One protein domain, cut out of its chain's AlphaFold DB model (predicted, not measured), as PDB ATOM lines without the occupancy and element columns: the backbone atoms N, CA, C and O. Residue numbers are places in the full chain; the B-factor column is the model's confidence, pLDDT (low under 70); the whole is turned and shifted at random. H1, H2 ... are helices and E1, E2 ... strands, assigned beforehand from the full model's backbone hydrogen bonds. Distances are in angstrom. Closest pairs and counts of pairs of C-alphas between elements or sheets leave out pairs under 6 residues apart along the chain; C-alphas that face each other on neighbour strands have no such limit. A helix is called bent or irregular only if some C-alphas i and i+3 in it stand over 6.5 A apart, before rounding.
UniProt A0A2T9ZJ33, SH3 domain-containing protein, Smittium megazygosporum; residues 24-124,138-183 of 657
ATOM      1  N   CYS A  24      -4.853   4.766 -46.497       93.00
ATOM      2  CA  CYS A  24      -5.497   3.891 -45.534       93.00
ATOM      3  C   CYS A  24      -5.206   2.450 -45.914       93.00
ATOM      4  O   CYS A  24      -5.433   2.025 -47.046       93.00
ATOM      5  N   ILE A  25      -4.710   1.690 -44.953       94.44
ATOM      6  CA  ILE A  25      -4.382   0.285 -45.118       94.44
ATOM      7  C   ILE A  25      -5.461  -0.507 -44.409       94.44
ATOM      8  O   ILE A  25      -5.636  -0.398 -43.198       94.44
ATOM      9  N   SER A  26      -6.188  -1.296 -45.193       95.19
ATOM     10  CA  SER A  26      -7.120  -2.293 -44.681       95.19
ATOM     11  C   SER A  26      -6.363  -3.312 -43.835       95.19
ATOM     12  O   SER A  26      -5.409  -3.925 -44.316       95.19
ATOM     13  N   LEU A  27      -6.826  -3.548 -42.609       96.31
ATOM     14  CA  LEU A  27      -6.292  -4.590 -41.736       96.31
ATOM     15  C   LEU A  27      -6.784  -5.999 -42.102       96.31
ATOM     16  O   LEU A  27      -6.371  -6.986 -41.489       96.31
ATOM     17  N   LYS A  28      -7.646  -6.118 -43.117       96.94
ATOM     18  CA  LYS A  28      -8.127  -7.397 -43.642       96.94
ATOM     19  C   LYS A  28      -6.966  -8.302 -44.051       96.94
ATOM     20  O   LYS A  28      -6.230  -7.996 -44.986       96.94
ATOM     21  N   GLY A  29      -6.848  -9.443 -43.375       96.69
ATOM     22  CA  GLY A  29      -5.790 -10.423 -43.631       96.69
ATOM     23  C   GLY A  29      -4.531 -10.233 -42.781       96.69
ATOM     24  O   GLY A  29      -3.557 -10.946 -43.004       96.69
ATOM     25  N   SER A  30      -4.547  -9.324 -41.796       97.19
ATOM     26  CA  SER A  30      -3.484  -9.226 -40.791       97.19
ATOM     27  C   SER A  30      -3.343 -10.539 -40.021       97.19
ATOM     28  O   SER A  30      -4.284 -11.012 -39.378       97.19
ATOM     29  N   ASN A  31      -2.136 -11.099 -40.012       96.31
ATOM     30  CA  ASN A  31      -1.803 -12.264 -39.197       96.31
ATOM     31  C   ASN A  31      -1.609 -11.883 -37.725       96.31
ATOM     32  O   ASN A  31      -1.824 -12.710 -36.836       96.31
ATOM     33  N   VAL A  32      -1.197 -10.639 -37.456       95.88
ATOM     34  CA  VAL A  32      -0.980 -10.147 -36.090       95.88
ATOM     35  C   VAL A  32      -2.294  -9.681 -35.459       95.88
ATOM     36  O   VAL A  32      -2.532  -9.934 -34.278       95.88
ATOM     37  N   CYS A  33      -3.185  -9.084 -36.249       96.44
ATOM     38  CA  CYS A  33      -4.432  -8.468 -35.804       96.44
ATOM     39  C   CYS A  33      -5.689  -9.091 -36.439       96.44
ATOM     40  O   CYS A  33      -6.545  -8.352 -36.927       96.44
ATOM     41  N   PRO A  34      -5.900 -10.421 -36.374       94.25
ATOM     42  CA  PRO A  34      -7.025 -11.068 -37.057       94.25
ATOM     43  C   PRO A  34      -8.402 -10.648 -36.516       94.25
ATOM     44  O   PRO A  34      -9.420 -10.894 -37.152       94.25
ATOM     45  N   GLY A  35      -8.457 -10.038 -35.325       92.94
ATOM     46  CA  GLY A  35      -9.691  -9.504 -34.739       92.94
ATOM     47  C   GLY A  35     -10.098  -8.121 -35.252       92.94
ATOM     48  O   GLY A  35     -11.150  -7.642 -34.854       92.94
ATOM     49  N   PHE A  36      -9.276  -7.488 -36.092       94.62
ATOM     50  CA  PHE A  36      -9.463  -6.114 -36.567       94.62
ATOM     51  C   PHE A  36      -9.561  -6.058 -38.101       94.62
ATOM     52  O   PHE A  36      -9.255  -5.035 -38.694       94.62
ATOM     53  N   ASN A  37      -9.973  -7.155 -38.750       94.38
ATOM     54  CA  ASN A  37      -9.986  -7.290 -40.215       94.38
ATOM     55  C   ASN A  37     -10.834  -6.238 -40.947       94.38
ATOM     56  O   ASN A  37     -10.574  -5.975 -42.117       94.38
ATOM     57  N   ASP A  38     -11.827  -5.656 -40.277       94.00
ATOM     58  CA  ASP A  38     -12.771  -4.707 -40.879       94.00
ATOM     59  C   ASP A  38     -12.361  -3.240 -40.673       94.00
ATOM     60  O   ASP A  38     -13.127  -2.327 -40.966       94.00
ATOM     61  N   LEU A  39     -11.159  -3.000 -40.145       94.94
ATOM     62  CA  LEU A  39     -10.677  -1.666 -39.804       94.94
ATOM     63  C   LEU A  39      -9.554  -1.218 -40.728       94.94
ATOM     64  O   LEU A  39      -8.789  -2.026 -41.256       94.94
ATOM     65  N   PHE A  40      -9.428   0.097 -40.876       94.38
ATOM     66  CA  PHE A  40      -8.374   0.728 -41.654       94.38
ATOM     67  C   PHE A  40      -7.462   1.554 -40.748       94.38
ATOM     68  O   PHE A  40      -7.916   2.217 -39.813       94.38
ATOM     69  N   VAL A  41      -6.162   1.531 -41.042       93.62
ATOM     70  CA  VAL A  41      -5.139   2.339 -40.359       93.62
ATOM     71  C   VAL A  41      -4.467   3.286 -41.344       93.62
ATOM     72  O   VAL A  41      -4.261   2.934 -42.503       93.62
ATOM     73  N   SER A  42      -4.099   4.488 -40.898       91.69
ATOM     74  CA  SER A  42      -3.306   5.407 -41.723       91.69
ATOM     75  C   SER A  42      -1.904   4.835 -41.965       91.69
ATOM     76  O   SER A  42      -1.225   4.406 -41.032       91.69
ATOM     77  N   SER A  43      -1.454   4.864 -43.213       89.06
ATOM     78  CA  SER A  43      -0.128   4.449 -43.673       89.06
ATOM     79  C   SER A  43       0.949   5.468 -43.307       89.06
ATOM     80  O   SER A  43       2.134   5.139 -43.253       89.06
ATOM     81  N   THR A  44       0.532   6.698 -42.993       84.25
ATOM     82  CA  THR A  44       1.372   7.771 -42.469       84.25
ATOM     83  C   THR A  44       0.949   8.079 -41.037       84.25
ATOM     84  O   THR A  44       0.062   8.905 -40.806       84.25
ATOM     85  N   LEU A  45       1.574   7.413 -40.065       78.69
ATOM     86  CA  LEU A  45       1.509   7.829 -38.663       78.69
ATOM     87  C   LEU A  45       2.685   8.768 -38.395       78.69
ATOM     88  O   LEU A  45       3.811   8.322 -38.194       78.69
ATOM     89  N   SER A  46       2.425  10.075 -38.386       71.50
ATOM     90  CA  SER A  46       3.442  11.111 -38.142       71.50
ATOM     91  C   SER A  46       4.158  10.967 -36.794       71.50
ATOM     92  O   SER A  46       5.264  11.471 -36.628       71.50
ATOM     93  N   GLU A  47       3.542  10.279 -35.832       76.81
ATOM     94  CA  GLU A  47       4.091  10.039 -34.494       76.81
ATOM     95  C   GLU A  47       5.204   8.974 -34.477       76.81
ATOM     96  O   GLU A  47       6.013   8.923 -33.551       76.81
ATOM     97  N   PHE A  48       5.300   8.152 -35.524       77.81
ATOM     98  CA  PHE A  48       6.301   7.100 -35.624       77.81
ATOM     99  C   PHE A  48       7.158   7.321 -36.878       77.81
ATOM    100  O   PHE A  48       6.787   6.870 -37.958       77.81
ATOM    101  N   PRO A  49       8.329   7.975 -36.765       75.38
ATOM    102  CA  PRO A  49       9.162   8.309 -37.925       75.38
ATOM    103  C   PRO A  49       9.668   7.077 -38.697       75.38
ATOM    104  O   PRO A  49      10.002   7.190 -39.869       75.38
ATOM    105  N   ASP A  50       9.667   5.895 -38.069       80.94
ATOM    106  CA  ASP A  50      10.017   4.617 -38.706       80.94
ATOM    107  C   ASP A  50       8.800   3.878 -39.311       80.94
ATOM    108  O   ASP A  50       8.922   2.747 -39.788       80.94
ATOM    109  N   PHE A  51       7.603   4.467 -39.244       83.31
ATOM    110  CA  PHE A  51       6.341   3.842 -39.636       83.31
ATOM    111  C   PHE A  51       5.981   4.214 -41.071       83.31
ATOM    112  O   PHE A  51       5.146   5.074 -41.342       83.31
ATOM    113  N   HIS A  52       6.644   3.538 -42.005       87.94
ATOM    114  CA  HIS A  52       6.303   3.562 -43.424       87.94
ATOM    115  C   HIS A  52       5.658   2.235 -43.797       87.94
ATOM    116  O   HIS A  52       6.333   1.317 -44.261       87.94
ATOM    117  N   ILE A  53       4.358   2.122 -43.555       92.88
ATOM    118  CA  ILE A  53       3.612   0.921 -43.916       92.88
ATOM    119  C   ILE A  53       3.072   1.110 -45.325       92.88
ATOM    120  O   ILE A  53       2.406   2.103 -45.587       92.88
ATOM    121  N   LYS A  54       3.363   0.189 -46.245       94.19
ATOM    122  CA  LYS A  54       2.794   0.230 -47.602       94.19
ATOM    123  C   LYS A  54       1.644  -0.751 -47.772       94.19
ATOM    124  O   LYS A  54       0.727  -0.491 -48.544       94.19
ATOM    125  N   ASP A  55       1.699  -1.861 -47.049       95.50
ATOM    126  CA  ASP A  55       0.722  -2.934 -47.114       95.50
ATOM    127  C   ASP A  55       0.516  -3.606 -45.746       95.50
ATOM    128  O   ASP A  55       1.136  -3.266 -44.735       95.50
ATOM    129  N   ILE A  56      -0.383  -4.587 -45.712       96.06
ATOM    130  CA  ILE A  56      -0.712  -5.334 -44.499       96.06
ATOM    131  C   ILE A  56       0.461  -6.164 -43.950       96.06
ATOM    132  O   ILE A  56       0.562  -6.375 -42.742       96.06
ATOM    133  N   ASN A  57       1.391  -6.593 -44.807       96.56
ATOM    134  CA  ASN A  57       2.553  -7.377 -44.391       96.56
ATOM    135  C   ASN A  57       3.594  -6.495 -43.694       96.56
ATOM    136  O   ASN A  57       4.242  -6.933 -42.740       96.56
ATOM    137  N   ASP A  58       3.753  -5.252 -44.147       95.56
ATOM    138  CA  ASP A  58       4.568  -4.243 -43.475       95.56
ATOM    139  C   ASP A  58       3.987  -3.902 -42.097       95.56
ATOM    140  O   ASP A  58       4.742  -3.778 -41.128       95.56
ATOM    141  N   PHE A  59       2.656  -3.841 -41.980       95.44
ATOM    142  CA  PHE A  59       1.971  -3.633 -40.704       95.44
ATOM    143  C   PHE A  59       2.206  -4.792 -39.738       95.44
ATOM    144  O   PHE A  59       2.660  -4.572 -38.613       95.44
ATOM    145  N   ASP A  60       2.001  -6.029 -40.190       95.94
ATOM    146  CA  ASP A  60       2.275  -7.228 -39.397       95.94
ATOM    147  C   ASP A  60       3.743  -7.281 -38.945       95.94
ATOM    148  O   ASP A  60       4.046  -7.566 -37.781       95.94
ATOM    149  N   ARG A  61       4.679  -6.958 -39.845       95.62
ATOM    150  CA  ARG A  61       6.114  -6.925 -39.539       95.62
ATOM    151  C   ARG A  61       6.445  -5.856 -38.505       95.62
ATOM    152  O   ARG A  61       7.225  -6.125 -37.587       95.62
ATOM    153  N   TYR A  62       5.868  -4.664 -38.639       94.69
ATOM    154  CA  TYR A  62       6.032  -3.584 -37.673       94.69
ATOM    155  C   TYR A  62       5.506  -4.000 -36.299       94.69
ATOM    156  O   TYR A  62       6.227  -3.891 -35.304       94.69
ATOM    157  N   MET A  63       4.285  -4.536 -36.249       94.19
ATOM    158  CA  MET A  63       3.646  -4.949 -35.006       94.19
ATOM    159  C   MET A  63       4.436  -6.035 -34.297       94.19
ATOM    160  O   MET A  63       4.737  -5.901 -33.109       94.19
ATOM    161  N   LYS A  64       4.864  -7.059 -35.036       94.25
ATOM    162  CA  LYS A  64       5.712  -8.119 -34.496       94.25
ATOM    163  C   LYS A  64       7.020  -7.559 -33.939       94.25
ATOM    164  O   LYS A  64       7.355  -7.820 -32.790       94.25
ATOM    165  N   LYS A  65       7.708  -6.694 -34.694       94.25
ATOM    166  CA  LYS A  65       8.951  -6.044 -34.244       94.25
ATOM    167  C   LYS A  65       8.741  -5.201 -32.982       94.25
ATOM    168  O   LYS A  65       9.602  -5.196 -32.100       94.25
ATOM    169  N   ARG A  66       7.623  -4.474 -32.881       89.88
ATOM    170  CA  ARG A  66       7.289  -3.650 -31.709       89.88
ATOM    171  C   ARG A  66       7.003  -4.519 -30.487       89.88
ATOM    172  O   ARG A  66       7.522  -4.218 -29.415       89.88
ATOM    173  N   ILE A  67       6.238  -5.595 -30.652       89.75
ATOM    174  CA  ILE A  67       5.909  -6.540 -29.580       89.75
ATOM    175  C   ILE A  67       7.161  -7.285 -29.115       89.75
ATOM    176  O   ILE A  67       7.416  -7.323 -27.916       89.75
ATOM    177  N   ASP A  68       7.998  -7.767 -30.034       89.69
ATOM    178  CA  ASP A  68       9.276  -8.413 -29.714       89.69
ATOM    179  C   ASP A  68      10.213  -7.465 -28.953       89.69
ATOM    180  O   ASP A  68      10.876  -7.867 -27.994       89.69
ATOM    181  N   LYS A  69      10.252  -6.184 -29.346       91.62
ATOM    182  CA  LYS A  69      11.028  -5.155 -28.645       91.62
ATOM    183  C   LYS A  69      10.509  -4.939 -27.224       91.62
ATOM    184  O   LYS A  69      11.304  -5.015 -26.291       91.62
ATOM    185  N   LEU A  70       9.202  -4.728 -27.052       86.75
ATOM    186  CA  LEU A  70       8.583  -4.568 -25.731       86.75
ATOM    187  C   LEU A  70       8.824  -5.799 -24.858       86.75
ATOM    188  O   LEU A  70       9.205  -5.678 -23.698       86.75
ATOM    189  N   LEU A  71       8.678  -6.993 -25.429       88.00
ATOM    190  CA  LEU A  71       8.915  -8.243 -24.729       88.00
ATOM    191  C   LEU A  71      10.370  -8.354 -24.271       88.00
ATOM    192  O   LEU A  71      10.634  -8.676 -23.113       88.00
ATOM    193  N   LYS A  72      11.325  -8.036 -25.149       90.31
ATOM    194  CA  LYS A  72      12.750  -8.026 -24.816       90.31
ATOM    195  C   LYS A  72      13.073  -6.997 -23.735       90.31
ATOM    196  O   LYS A  72      13.863  -7.302 -22.846       90.31
ATOM    197  N   GLU A  73      12.478  -5.809 -23.779       87.94
ATOM    198  CA  GLU A  73      12.676  -4.762 -22.770       87.94
ATOM    199  C   GLU A  73      12.092  -5.166 -21.409       87.94
ATOM    200  O   GLU A  73      12.764  -5.003 -20.386       87.94
ATOM    201  N   VAL A  74      10.904  -5.779 -21.388       85.69
ATOM    202  CA  VAL A  74      10.283  -6.333 -20.174       85.69
ATOM    203  C   VAL A  74      11.132  -7.469 -19.603       85.69
ATOM    204  O   VAL A  74      11.427  -7.467 -18.409       85.69
ATOM    205  N   LEU A  75      11.589  -8.409 -20.435       85.00
ATOM    206  CA  LEU A  75      12.428  -9.530 -20.000       85.00
ATOM    207  C   LEU A  75      13.798  -9.059 -19.496       85.00
ATOM    208  O   LEU A  75      14.248  -9.490 -18.433       85.00
ATOM    209  N   THR A  76      14.439  -8.126 -20.201       86.75
ATOM    210  CA  THR A  76      15.730  -7.556 -19.785       86.75
ATOM    211  C   THR A  76      15.579  -6.805 -18.466       86.75
ATOM    212  O   THR A  76      16.372  -7.017 -17.548       86.75
ATOM    213  N   SER A  77      14.516  -6.011 -18.316       82.88
ATOM    214  CA  SER A  77      14.212  -5.324 -17.058       82.88
ATOM    215  C   SER A  77      13.943  -6.328 -15.937       82.88
ATOM    216  O   SER A  77      14.495  -6.193 -14.850       82.88
ATOM    217  N   SER A  78      13.186  -7.399 -16.200       78.06
ATOM    218  CA  SER A  78      12.876  -8.426 -15.197       78.06
ATOM    219  C   SER A  78      14.131  -9.096 -14.625       78.06
ATOM    220  O   SER A  78      14.217  -9.294 -13.416       78.06
ATOM    221  N   SER A  79      15.156  -9.338 -15.453       70.19
ATOM    222  CA  SER A  79      16.432  -9.915 -15.004       70.19
ATOM    223  C   SER A  79      17.177  -9.032 -13.995       70.19
ATOM    224  O   SER A  79      17.872  -9.539 -13.115       70.19
ATOM    225  N   ILE A  80      16.963  -7.715 -14.065       70.25
ATOM    226  CA  ILE A  80      17.516  -6.724 -13.136       70.25
ATOM    227  C   ILE A  80      16.693  -6.688 -11.833       70.25
ATOM    228  O   ILE A  80      17.250  -6.467 -10.755       70.25
ATOM    229  N   PHE A  81      15.385  -6.968 -11.905       61.34
ATOM    230  CA  PHE A  81      14.452  -6.928 -10.770       61.34
ATOM    231  C   PHE A  81      14.349  -8.231  -9.954       61.34
ATOM    232  O   PHE A  81      13.846  -8.192  -8.828       61.34
ATOM    233  N   LEU A  82      14.863  -9.365 -10.447       60.53
ATOM    234  CA  LEU A  82      14.756 -10.699  -9.818       60.53
ATOM    235  C   LEU A  82      15.469 -10.879  -8.456       60.53
ATOM    236  O   LEU A  82      15.548 -11.990  -7.940       60.53
ATOM    237  N   LYS A  83      15.943  -9.806  -7.812       60.38
ATOM    238  CA  LYS A  83      16.370  -9.837  -6.399       60.38
ATOM    239  C   LYS A  83      15.239  -9.532  -5.406       60.38
ATOM    240  O   LYS A  83      15.436  -9.716  -4.211       60.38
ATOM    241  N   ASN A  84      14.064  -9.094  -5.873       61.34
ATOM    242  CA  ASN A  84      12.898  -8.811  -5.028       61.34
ATOM    243  C   ASN A  84      11.811  -9.888  -5.183       61.34
ATOM    244  O   ASN A  84      11.208 -10.038  -6.244       61.34
ATOM    245  N   THR A  85      11.502 -10.590  -4.090       60.12
ATOM    246  CA  THR A  85      10.567 -11.734  -4.038       60.12
ATOM    247  C   THR A  85       9.128 -11.394  -4.447       60.12
ATOM    248  O   THR A  85       8.405 -12.255  -4.941       60.12
ATOM    249  N   CYS A  86       8.707 -10.134  -4.293       57.78
ATOM    250  CA  CYS A  86       7.358  -9.685  -4.650       57.78
ATOM    251  C   CYS A  86       7.190  -9.452  -6.166       57.78
ATOM    252  O   CYS A  86       6.160  -9.800  -6.742       57.78
ATOM    253  N   LEU A  87       8.231  -8.933  -6.830       66.62
ATOM    254  CA  LEU A  87       8.251  -8.743  -8.285       66.62
ATOM    255  C   LEU A  87       8.427 -10.070  -9.026       66.62
ATOM    256  O   LEU A  87       7.856 -10.236 -10.095       66.62
ATOM    257  N   ASP A  88       9.144 -11.032  -8.448       65.88
ATOM    258  CA  ASP A  88       9.339 -12.362  -9.030       65.88
ATOM    259  C   ASP A  88       8.009 -13.124  -9.217       65.88
ATOM    260  O   ASP A  88       7.726 -13.623 -10.303       65.88
ATOM    261  N   ALA A  89       7.109 -13.123  -8.225       66.81
ATOM    262  CA  ALA A  89       5.786 -13.746  -8.368       66.81
ATOM    263  C   ALA A  89       4.943 -13.107  -9.493       66.81
ATOM    264  O   ALA A  89       4.260 -13.805 -10.247       66.81
ATOM    265  N   TYR A  90       5.031 -11.783  -9.644       68.94
ATOM    266  CA  TYR A  90       4.345 -11.042 -10.700       68.94
ATOM    267  C   TYR A  90       4.988 -11.258 -12.078       68.94
ATOM    268  O   TYR A  90       4.280 -11.489 -13.058       68.94
ATOM    269  N   PHE A  91       6.319 -11.279 -12.166       67.88
ATOM    270  CA  PHE A  91       7.027 -11.599 -13.402       67.88
ATOM    271  C   PHE A  91       6.803 -13.043 -13.825       67.88
ATOM    272  O   PHE A  91       6.631 -13.269 -15.011       67.88
ATOM    273  N   ARG A  92       6.692 -14.014 -12.911       67.25
ATOM    274  CA  ARG A  92       6.275 -15.385 -13.255       67.25
ATOM    275  C   ARG A  92       4.847 -15.435 -13.801       67.25
ATOM    276  O   ARG A  92       4.585 -16.199 -14.727       67.25
ATOM    277  N   TYR A  93       3.941 -14.598 -13.291       66.31
ATOM    278  CA  TYR A  93       2.583 -14.456 -13.826       66.31
ATOM    279  C   TYR A  93       2.571 -13.819 -15.226       66.31
ATOM    280  O   TYR A  93       1.931 -14.348 -16.141       66.31
ATOM    281  N   ILE A  94       3.329 -12.735 -15.427       64.94
ATOM    282  CA  ILE A  94       3.532 -12.130 -16.749       64.94
ATOM    283  C   ILE A  94       4.194 -13.142 -17.685       64.94
ATOM    284  O   ILE A  94       3.713 -13.322 -18.787       64.94
ATOM    285  N   HIS A  95       5.228 -13.861 -17.261       64.31
ATOM    286  CA  HIS A  95       5.949 -14.848 -18.067       64.31
ATOM    287  C   HIS A  95       5.082 -16.071 -18.408       64.31
ATOM    288  O   HIS A  95       5.237 -16.668 -19.474       64.31
ATOM    289  N   GLY A  96       4.135 -16.427 -17.535       66.25
ATOM    290  CA  GLY A  96       3.069 -17.384 -17.831       66.25
ATOM    291  C   GLY A  96       2.074 -16.855 -18.867       66.25
ATOM    292  O   GLY A  96       1.649 -17.609 -19.734       66.25
ATOM    293  N   SER A  97       1.774 -15.555 -18.834       56.22
ATOM    294  CA  SER A  97       0.868 -14.877 -19.776       56.22
ATOM    295  C   SER A  97       1.537 -14.539 -21.122       56.22
ATOM    296  O   SER A  97       0.886 -14.583 -22.159       56.22
ATOM    297  N   ILE A  98       2.853 -14.293 -21.130       57.12
ATOM    298  CA  ILE A  98       3.723 -14.082 -22.301       57.12
ATOM    299  C   ILE A  98       3.736 -15.319 -23.206       57.12
ATOM    300  O   ILE A  98       3.913 -15.192 -24.413       57.12
ATOM    301  N   LYS A  99       3.475 -16.520 -22.665       57.22
ATOM    302  CA  LYS A  99       3.281 -17.730 -23.482       57.22
ATOM    303  C   LYS A  99       2.087 -17.624 -24.440       57.22
ATOM    304  O   LYS A  99       1.955 -18.454 -25.335       57.22
ATOM    305  N   HIS A 100       1.241 -16.608 -24.289       67.31
ATOM    306  CA  HIS A 100       0.174 -16.286 -25.219       67.31
ATOM    307  C   HIS A 100       0.540 -15.048 -26.047       67.31
ATOM    308  O   HIS A 100      -0.067 -13.991 -25.906       67.31
ATOM    309  N   GLU A 101       1.501 -15.210 -26.963       75.19
ATOM    310  CA  GLU A 101       1.837 -14.251 -28.038       75.19
ATOM    311  C   GLU A 101       0.572 -13.661 -28.693       75.19
ATOM    312  O   GLU A 101       0.464 -12.458 -28.917       75.19
ATOM    313  N   LYS A 102      -0.456 -14.501 -28.878       80.19
ATOM    314  CA  LYS A 102      -1.771 -14.118 -29.408       80.19
ATOM    315  C   LYS A 102      -2.484 -13.032 -28.598       80.19
ATOM    316  O   LYS A 102      -3.176 -12.213 -29.193       80.19
ATOM    317  N   GLU A 103      -2.363 -13.024 -27.271       82.19
ATOM    318  CA  GLU A 103      -3.010 -12.002 -26.443       82.19
ATOM    319  C   GLU A 103      -2.270 -10.677 -26.552       82.19
ATOM    320  O   GLU A 103      -2.919  -9.680 -26.835       82.19
ATOM    321  N   LEU A 104      -0.934 -10.671 -26.442       82.56
ATOM    322  CA  LEU A 104      -0.116  -9.462 -26.621       82.56
ATOM    323  C   LEU A 104      -0.344  -8.808 -27.985       82.56
ATOM    324  O   LEU A 104      -0.482  -7.586 -28.057       82.56
ATOM    325  N   ASN A 105      -0.473  -9.624 -29.033       85.31
ATOM    326  CA  ASN A 105      -0.841  -9.160 -30.363       85.31
ATOM    327  C   ASN A 105      -2.188  -8.434 -30.337       85.31
ATOM    328  O   ASN A 105      -2.232  -7.261 -30.693       85.31
ATOM    329  N   LYS A 106      -3.256  -9.047 -29.804       86.75
ATOM    330  CA  LYS A 106      -4.573  -8.388 -29.681       86.75
ATOM    331  C   LYS A 106      -4.496  -7.048 -28.956       86.75
ATOM    332  O   LYS A 106      -5.158  -6.103 -29.377       86.75
ATOM    333  N   ILE A 107      -3.698  -6.957 -27.892       86.12
ATOM    334  CA  ILE A 107      -3.551  -5.709 -27.140       86.12
ATOM    335  C   ILE A 107      -2.857  -4.631 -27.969       86.12
ATOM    336  O   ILE A 107      -3.320  -3.492 -28.018       86.12
ATOM    337  N   GLY A 108      -1.748  -4.993 -28.620       88.94
ATOM    338  CA  GLY A 108      -1.022  -4.100 -29.517       88.94
ATOM    339  C   GLY A 108      -1.930  -3.569 -30.620       88.94
ATOM    340  O   GLY A 108      -1.966  -2.365 -30.859       88.94
ATOM    341  N   CYS A 109      -2.707  -4.459 -31.234       90.88
ATOM    342  CA  CYS A 109      -3.670  -4.118 -32.273       90.88
ATOM    343  C   CYS A 109      -4.747  -3.160 -31.762       90.88
ATOM    344  O   CYS A 109      -4.977  -2.125 -32.380       90.88
ATOM    345  N   ALA A 110      -5.354  -3.457 -30.607       89.00
ATOM    346  CA  ALA A 110      -6.365  -2.599 -29.998       89.00
ATOM    347  C   ALA A 110      -5.816  -1.198 -29.723       89.00
ATOM    348  O   ALA A 110      -6.471  -0.216 -30.040       89.00
ATOM    349  N   ARG A 111      -4.598  -1.090 -29.179       85.81
ATOM    350  CA  ARG A 111      -3.992   0.210 -28.880       85.81
ATOM    351  C   ARG A 111      -3.757   1.035 -30.140       85.81
ATOM    352  O   ARG A 111      -4.104   2.205 -30.133       85.81
ATOM    353  N   ILE A 112      -3.211   0.452 -31.208       85.06
ATOM    354  CA  ILE A 112      -2.999   1.199 -32.457       85.06
ATOM    355  C   ILE A 112      -4.331   1.596 -33.089       85.06
ATOM    356  O   ILE A 112      -4.460   2.712 -33.563       85.06
ATOM    357  N   VAL A 113      -5.340   0.731 -33.065       84.25
ATOM    358  CA  VAL A 113      -6.660   1.080 -33.604       84.25
ATOM    359  C   VAL A 113      -7.322   2.200 -32.784       84.25
ATOM    360  O   VAL A 113      -7.822   3.159 -33.359       84.25
ATOM    361  N   LEU A 114      -7.298   2.105 -31.450       79.00
ATOM    362  CA  LEU A 114      -8.003   3.020 -30.540       79.00
ATOM    363  C   LEU A 114      -7.285   4.354 -30.326       79.00
ATOM    364  O   LEU A 114      -7.929   5.381 -30.143       79.00
ATOM    365  N   GLN A 115      -5.951   4.373 -30.350       74.81
ATOM    366  CA  GLN A 115      -5.181   5.608 -30.174       74.81
ATOM    367  C   GLN A 115      -5.427   6.606 -31.318       74.81
ATOM    368  O   GLN A 115      -5.056   7.774 -31.211       74.81
ATOM    369  N   TYR A 116      -6.100   6.171 -32.385       66.81
ATOM    370  CA  TYR A 116      -6.306   6.963 -33.578       66.81
ATOM    371  C   TYR A 116      -7.758   7.001 -34.078       66.81
ATOM    372  O   TYR A 116      -8.004   7.099 -35.280       66.81
ATOM    373  N   GLU A 117      -8.725   7.036 -33.156       53.66
ATOM    374  CA  GLU A 117     -10.155   7.270 -33.447       53.66
ATOM    375  C   GLU A 117     -10.441   8.565 -34.249       53.66
ATOM    376  O   GLU A 117     -11.523   8.716 -34.805       53.66
ATOM    377  N   ASN A 118      -9.459   9.466 -34.390       53.34
ATOM    378  CA  ASN A 118      -9.546  10.683 -35.207       53.34
ATOM    379  C   ASN A 118      -9.033  10.529 -36.658       53.34
ATOM    380  O   ASN A 118      -8.846  11.537 -37.341       53.34
ATOM    381  N   ILE A 119      -8.747   9.315 -37.150       59.22
ATOM    382  CA  ILE A 119      -8.232   9.135 -38.521       59.22
ATOM    383  C   ILE A 119      -9.380   9.136 -39.552       59.22
ATOM    384  O   ILE A 119     -10.336   8.377 -39.394       59.22
ATOM    385  N   PRO A 120      -9.238   9.854 -40.689       65.62
ATOM    386  CA  PRO A 120     -10.193   9.882 -41.813       65.62
ATOM    387  C   PRO A 120     -10.344   8.548 -42.582       65.62
ATOM    388  O   PRO A 120     -10.864   8.521 -43.692       65.62
ATOM    389  N   CYS A 121      -9.846   7.432 -42.044       78.50
ATOM    390  CA  CYS A 121      -9.834   6.128 -42.710       78.50
ATOM    391  C   CYS A 121     -11.057   5.269 -42.379       78.50
ATOM    392  O   CYS A 121     -11.320   4.311 -43.095       78.50
ATOM    393  N   ASN A 122     -11.788   5.598 -41.312       75.31
ATOM    394  CA  ASN A 122     -12.973   4.862 -40.874       75.31
ATOM    395  C   ASN A 122     -14.160   5.843 -40.810       75.31
ATOM    396  O   ASN A 122     -14.574   6.261 -39.732       75.31
ATOM    397  N   GLU A 123     -14.643   6.292 -41.975       61.59
ATOM    398  CA  GLU A 123     -15.741   7.275 -42.080       61.59
ATOM    399  C   GLU A 123     -17.117   6.674 -41.763       61.59
ATOM    400  O   GLU A 123     -17.991   7.365 -41.232       61.59
ATOM    401  N   GLU A 124     -17.296   5.369 -41.988       57.41
ATOM    402  CA  GLU A 124     -18.368   4.629 -41.334       57.41
ATOM    403  C   GLU A 124     -17.981   4.502 -39.865       57.41
ATOM    404  O   GLU A 124     -17.207   3.626 -39.475       57.41
ATOM    405  N   LYS A 138     -17.245  -6.763 -12.965       37.25
ATOM    406  CA  LYS A 138     -16.437  -7.931 -12.536       37.25
ATOM    407  C   LYS A 138     -15.074  -8.035 -13.230       37.25
ATOM    408  O   LYS A 138     -14.111  -8.502 -12.631       37.25
ATOM    409  N   CYS A 139     -14.985  -7.568 -14.469       31.31
ATOM    410  CA  CYS A 139     -13.803  -7.700 -15.320       31.31
ATOM    411  C   CYS A 139     -12.794  -6.552 -15.064       31.31
ATOM    412  O   CYS A 139     -11.595  -6.798 -14.929       31.31
ATOM    413  N   ALA A 140     -13.286  -5.331 -14.810       40.72
ATOM    414  CA  ALA A 140     -12.466  -4.194 -14.379       40.72
ATOM    415  C   ALA A 140     -11.842  -4.392 -12.979       40.72
ATOM    416  O   ALA A 140     -10.684  -4.031 -12.760       40.72
ATOM    417  N   ARG A 141     -12.558  -5.043 -12.045       45.19
ATOM    418  CA  ARG A 141     -12.056  -5.340 -10.685       45.19
ATOM    419  C   ARG A 141     -10.755  -6.147 -10.702       45.19
ATOM    420  O   ARG A 141      -9.812  -5.787 -10.004       45.19
ATOM    421  N   GLY A 142     -10.667  -7.174 -11.550       42.72
ATOM    422  CA  GLY A 142      -9.480  -8.029 -11.640       42.72
ATOM    423  C   GLY A 142      -8.232  -7.327 -12.190       42.72
ATOM    424  O   GLY A 142      -7.120  -7.668 -11.788       42.72
ATOM    425  N   CYS A 143      -8.387  -6.338 -13.080       38.78
ATOM    426  CA  CYS A 143      -7.258  -5.564 -13.615       38.78
ATOM    427  C   CYS A 143      -6.832  -4.440 -12.644       38.78
ATOM    428  O   CYS A 143      -5.637  -4.214 -12.443       38.78
ATOM    429  N   ILE A 144      -7.789  -3.818 -11.941       51.72
ATOM    430  CA  ILE A 144      -7.538  -2.766 -10.940       51.72
ATOM    431  C   ILE A 144      -6.838  -3.317  -9.685       51.72
ATOM    432  O   ILE A 144      -5.914  -2.686  -9.168       51.72
ATOM    433  N   GLU A 145      -7.217  -4.501  -9.191       49.97
ATOM    434  CA  GLU A 145      -6.547  -5.122  -8.035       49.97
ATOM    435  C   GLU A 145      -5.077  -5.478  -8.311       49.97
ATOM    436  O   GLU A 145      -4.233  -5.373  -7.420       49.97
ATOM    437  N   LYS A 146      -4.735  -5.808  -9.562       52.75
ATOM    438  CA  LYS A 146      -3.363  -6.148  -9.969       52.75
ATOM    439  C   LYS A 146      -2.458  -4.916 -10.090       52.75
ATOM    440  O   LYS A 146      -1.308  -4.979  -9.660       52.75
ATOM    441  N   LYS A 147      -2.986  -3.774 -10.557       51.41
ATOM    442  CA  LYS A 147      -2.285  -2.468 -10.557       51.41
ATOM    443  C   LYS A 147      -1.928  -2.023  -9.128       51.41
ATOM    444  O   LYS A 147      -0.830  -1.529  -8.879       51.41
ATOM    445  N   LYS A 148      -2.810  -2.304  -8.158       59.88
ATOM    446  CA  LYS A 148      -2.597  -2.033  -6.722       59.88
ATOM    447  C   LYS A 148      -1.524  -2.920  -6.077       59.88
ATOM    448  O   LYS A 148      -0.886  -2.487  -5.119       59.88
ATOM    449  N   LEU A 149      -1.318  -4.145  -6.571       49.62
ATOM    450  CA  LEU A 149      -0.275  -5.045  -6.060       49.62
ATOM    451  C   LEU A 149       1.132  -4.510  -6.391       49.62
ATOM    452  O   LEU A 149       2.019  -4.561  -5.545       49.62
ATOM    453  N   ILE A 150       1.297  -3.923  -7.579       50.75
ATOM    454  CA  ILE A 150       2.558  -3.337  -8.066       50.75
ATOM    455  C   ILE A 150       2.897  -2.044  -7.310       50.75
ATOM    456  O   ILE A 150       4.037  -1.855  -6.897       50.75
ATOM    457  N   GLN A 151       1.901  -1.189  -7.043       56.12
ATOM    458  CA  GLN A 151       2.092   0.062  -6.288       56.12
ATOM    459  C   GLN A 151       2.508  -0.155  -4.822       56.12
ATOM    460  O   GLN A 151       3.076   0.743  -4.202       56.12
ATOM    461  N   LYS A 152       2.250  -1.338  -4.250       56.31
ATOM    462  CA  LYS A 152       2.691  -1.698  -2.891       56.31
ATOM    463  C   LYS A 152       4.162  -2.127  -2.822       56.31
ATOM    464  O   LYS A 152       4.724  -2.153  -1.726       56.31
ATOM    465  N   CYS A 153       4.803  -2.457  -3.944       41.81
ATOM    466  CA  CYS A 153       6.223  -2.795  -3.971       41.81
ATOM    467  C   CYS A 153       7.065  -1.511  -3.912       41.81
ATOM    468  O   CYS A 153       7.125  -0.745  -4.869       41.81
ATOM    469  N   ARG A 154       7.734  -1.262  -2.782       44.91
ATOM    470  CA  ARG A 154       8.603  -0.092  -2.582       44.91
ATOM    471  C   ARG A 154       9.904  -0.272  -3.381       44.91
ATOM    472  O   ARG A 154      10.770  -1.038  -2.966       44.91
ATOM    473  N   ILE A 155      10.037   0.397  -4.527       48.53
ATOM    474  CA  ILE A 155      11.253   0.370  -5.362       48.53
ATOM    475  C   ILE A 155      12.094   1.631  -5.067       48.53
ATOM    476  O   ILE A 155      11.537   2.727  -5.051       48.53
ATOM    477  N   PRO A 156      13.414   1.525  -4.813       45.81
ATOM    478  CA  PRO A 156      14.288   2.690  -4.646       45.81
ATOM    479  C   PRO A 156      14.407   3.527  -5.933       45.81
ATOM    480  O   PRO A 156      14.528   2.972  -7.023       45.81
ATOM    481  N   ASN A 157      14.472   4.858  -5.799       46.91
ATOM    482  CA  ASN A 157      14.436   5.864  -6.882       46.91
ATOM    483  C   ASN A 157      15.513   5.755  -7.991       46.91
ATOM    484  O   ASN A 157      15.478   6.518  -8.950       46.91
ATOM    485  N   ALA A 158      16.465   4.823  -7.917       37.62
ATOM    486  CA  ALA A 158      17.577   4.718  -8.868       37.62
ATOM    487  C   ALA A 158      17.258   3.942 -10.172       37.62
ATOM    488  O   ALA A 158      18.178   3.643 -10.928       37.62
ATOM    489  N   GLN A 159      15.993   3.585 -10.452       49.25
ATOM    490  CA  GLN A 159      15.622   2.692 -11.575       49.25
ATOM    491  C   GLN A 159      14.469   3.203 -12.471       49.25
ATOM    492  O   GLN A 159      13.728   2.419 -13.061       49.25
ATOM    493  N   LEU A 160      14.322   4.527 -12.600       51.12
ATOM    494  CA  LEU A 160      13.201   5.191 -13.295       51.12
ATOM    495  C   LEU A 160      13.044   4.844 -14.793       51.12
ATOM    496  O   LEU A 160      11.925   4.843 -15.298       51.12
ATOM    497  N   THR A 161      14.114   4.506 -15.519       50.69
ATOM    498  CA  THR A 161      14.026   4.207 -16.966       50.69
ATOM    499  C   THR A 161      13.333   2.877 -17.265       50.69
ATOM    500  O   THR A 161      12.561   2.790 -18.217       50.69
ATOM    501  N   SER A 162      13.535   1.857 -16.429       54.75
ATOM    502  CA  SER A 162      12.831   0.573 -16.547       54.75
ATOM    503  C   SER A 162      11.368   0.661 -16.098       54.75
ATOM    504  O   SER A 162      10.559  -0.170 -16.503       54.75
ATOM    505  N   PHE A 163      11.009   1.671 -15.299       63.69
ATOM    506  CA  PHE A 163       9.633   1.881 -14.847       63.69
ATOM    507  C   PHE A 163       8.728   2.380 -15.979       63.69
ATOM    508  O   PHE A 163       7.614   1.889 -16.111       63.69
ATOM    509  N   LYS A 164       9.238   3.241 -16.868       63.75
ATOM    510  CA  LYS A 164       8.490   3.731 -18.038       63.75
ATOM    511  C   LYS A 164       8.087   2.611 -19.007       63.75
ATOM    512  O   LYS A 164       6.971   2.600 -19.506       63.75
ATOM    513  N   VAL A 165       8.964   1.626 -19.226       66.19
ATOM    514  CA  VAL A 165       8.654   0.426 -20.035       66.19
ATOM    515  C   VAL A 165       7.543  -0.402 -19.381       66.19
ATOM    516  O   VAL A 165       6.669  -0.932 -20.066       66.19
ATOM    517  N   ILE A 166       7.558  -0.506 -18.049       64.75
ATOM    518  CA  ILE A 166       6.521  -1.205 -17.286       64.75
ATOM    519  C   ILE A 166       5.203  -0.421 -17.338       64.75
ATOM    520  O   ILE A 166       4.168  -1.039 -17.544       64.75
ATOM    521  N   GLU A 167       5.214   0.906 -17.222       67.88
ATOM    522  CA  GLU A 167       4.021   1.751 -17.382       67.88
ATOM    523  C   GLU A 167       3.421   1.628 -18.787       67.88
ATOM    524  O   GLU A 167       2.234   1.332 -18.912       67.88
ATOM    525  N   GLU A 168       4.238   1.718 -19.843       66.94
ATOM    526  CA  GLU A 168       3.782   1.525 -21.225       66.94
ATOM    527  C   GLU A 168       3.152   0.137 -21.434       66.94
ATOM    528  O   GLU A 168       2.121   0.012 -22.104       66.94
ATOM    529  N   PHE A 169       3.736  -0.904 -20.828       68.25
ATOM    530  CA  PHE A 169       3.186  -2.259 -20.831       68.25
ATOM    531  C   PHE A 169       1.893  -2.373 -20.007       68.25
ATOM    532  O   PHE A 169       0.974  -3.091 -20.397       68.25
ATOM    533  N   MET A 170       1.779  -1.662 -18.886       66.12
ATOM    534  CA  MET A 170       0.579  -1.669 -18.045       66.12
ATOM    535  C   MET A 170      -0.594  -0.950 -18.714       66.12
ATOM    536  O   MET A 170      -1.711  -1.462 -18.666       66.12
ATOM    537  N   ASP A 171      -0.341   0.161 -19.404       65.50
ATOM    538  CA  ASP A 171      -1.344   0.857 -20.218       65.50
ATOM    539  C   ASP A 171      -1.822  -0.016 -21.383       65.50
ATOM    540  O   ASP A 171      -3.012  -0.051 -21.715       65.50
ATOM    541  N   LEU A 172      -0.898  -0.780 -21.978       64.00
ATOM    542  CA  LEU A 172      -1.214  -1.797 -22.975       64.00
ATOM    543  C   LEU A 172      -2.186  -2.820 -22.354       64.00
ATOM    544  O   LEU A 172      -3.325  -2.940 -22.804       64.00
ATOM    545  N   VAL A 173      -1.809  -3.488 -21.259       60.59
ATOM    546  CA  VAL A 173      -2.651  -4.492 -20.574       60.59
ATOM    547  C   VAL A 173      -4.027  -3.943 -20.171       60.59
ATOM    548  O   VAL A 173      -5.034  -4.630 -20.352       60.59
ATOM    549  N   GLU A 174      -4.099  -2.710 -19.673       65.44
ATOM    550  CA  GLU A 174      -5.355  -2.051 -19.300       65.44
ATOM    551  C   GLU A 174      -6.293  -1.870 -20.509       65.44
ATOM    552  O   GLU A 174      -7.494  -2.142 -20.416       65.44
ATOM    553  N   THR A 175      -5.736  -1.515 -21.669       58.47
ATOM    554  CA  THR A 175      -6.467  -1.397 -22.943       58.47
ATOM    555  C   THR A 175      -7.035  -2.749 -23.403       58.47
ATOM    556  O   THR A 175      -8.186  -2.828 -23.833       58.47
ATOM    557  N   SER A 176      -6.290  -3.848 -23.226       53.00
ATOM    558  CA  SER A 176      -6.797  -5.207 -23.504       53.00
ATOM    559  C   SER A 176      -7.921  -5.632 -22.581       53.00
ATOM    560  O   SER A 176      -8.880  -6.257 -23.036       53.00
ATOM    561  N   CYS A 177      -7.825  -5.299 -21.287       43.88
ATOM    562  CA  CYS A 177      -8.898  -5.597 -20.347       43.88
ATOM    563  C   CYS A 177     -10.206  -4.967 -20.844       43.88
ATOM    564  O   CYS A 177     -11.204  -5.672 -20.950       43.88
ATOM    565  N   LYS A 178     -10.184  -3.692 -21.253       59.00
ATOM    566  CA  LYS A 178     -11.364  -2.998 -21.800       59.00
ATOM    567  C   LYS A 178     -11.942  -3.712 -23.035       59.00
ATOM    568  O   LYS A 178     -13.146  -3.948 -23.083       59.00
ATOM    569  N   TYR A 179     -11.093  -4.148 -23.967       50.28
ATOM    570  CA  TYR A 179     -11.511  -4.865 -25.183       50.28
ATOM    571  C   TYR A 179     -12.057  -6.285 -24.922       50.28
ATOM    572  O   TYR A 179     -13.079  -6.689 -25.469       50.28
ATOM    573  N   ASN A 180     -11.415  -7.074 -24.060       46.66
ATOM    574  CA  ASN A 180     -11.852  -8.447 -23.780       46.66
ATOM    575  C   ASN A 180     -13.149  -8.505 -22.952       46.66
ATOM    576  O   ASN A 180     -13.907  -9.470 -23.078       46.66
ATOM    577  N   CYS A 181     -13.437  -7.487 -22.131       45.44
ATOM    578  CA  CYS A 181     -14.720  -7.401 -21.428       45.44
ATOM    579  C   CYS A 181     -15.896  -7.143 -22.400       45.44
ATOM    580  O   CYS A 181     -16.994  -7.616 -22.128       45.44
ATOM    581  N   PHE A 182     -15.663  -6.488 -23.546       43.28
ATOM    582  CA  PHE A 182     -16.659  -6.292 -24.613       43.28
ATOM    583  C   PHE A 182     -17.060  -7.620 -25.284       43.28
ATOM    584  O   PHE A 182     -18.244  -7.921 -25.409       43.28
ATOM    585  N   LYS A 183     -16.091  -8.485 -25.629       41.94
ATOM    586  CA  LYS A 183     -16.369  -9.742 -26.357       41.94
ATOM    587  C   LYS A 183     -17.178 -10.774 -25.551       41.94
ATOM    588  O   LYS A 183     -17.894 -11.577 -26.138       41.94
TER     589      LYS A 183
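AT A GLANCE: This is residues 24 to 124 and 138 to 183 of the 657 residues of the protein "SH3 domain-containing protein" of Smittium megazygosporum (UniProt A0A2T9ZJ33). Three helices, H1, H3 and H5, meet pairwise in a triangle, while H2 folds back from the last residues of H1 and H4 runs back beside H5. A small strand hairpin, E1 and E2, with long loops lies near the first residues of H1. The printed part has 147 residues, mostly helix, in the order E1, E2, H1 to H5; the sheet E1 - E2 is antiparallel. It is compact, with a radius of gyration of the C-alphas of 16.7 A and spans of 48 by 36 by 26 A.

IN THESE COORDINATES: E1, residues 24 to 26, begins at C-alpha 24 (-5.497, 3.891, -45.534). E2 is residues 40 to 42. H1, residues 56 to 81, is 37.0 A long. H2 is residues 85 to 98, H3 101 to 114 and H4 138 to 151. H5, residues 157 to 183, is 39.6 A long, ending at C-alpha 183 (-16.369, -9.742, -26.357); it is irregular, with C-alphas 158 and 161 8.9 A apart, and has a kink of 46 degrees near residue 164.

HOW THE PARTS SIT: In the hairpin E1 and E2, N 25 and O 41 are within hydrogen-bond range at 2.8 A. Residues 63 to 67 of H1 touch H3, closest C-alphas Met 63 and Gly 108, 7.3 A. H1 and H2, a helical hairpin, only just touch, with 3 pairs of C-alphas within 8 A, closest Ser 78 and Phe 91, 6.9 A. Residues 70 to 77 of H1 touch H5 at a steep tilt of 49 degrees, closest C-alphas Ser 77 and Ser 162, 6.1 A. H3 touches H5 with residues 106 to 111, about perpendicular at 86 degrees, closest C-alphas Ile 107 and Ser 176, 4.9 A. H4 and H5, a helical hairpin, touch at a shallow tilt of 4 degrees, closest C-alphas Cys 139 and Cys 181, 6.2 A. Every O i to N i+4 pair is within hydrogen-bond range in H3, against 21 of 22 in H1, 8 of 10 in H2, 7 of 10 in H4 and 16 of 23 in H5.

THE WHOLE: The farthest C-alphas, Lys 83 and Glu 124, are 51.3 A apart. Residues 125 to 137 are not printed; C-alphas 124 and 138 are 31.5 A apart. The links E1 to E2 and E2 to H1 are long. The pLDDT is under 70 in 73 residues, among them 81 to 100 and 138 to 183.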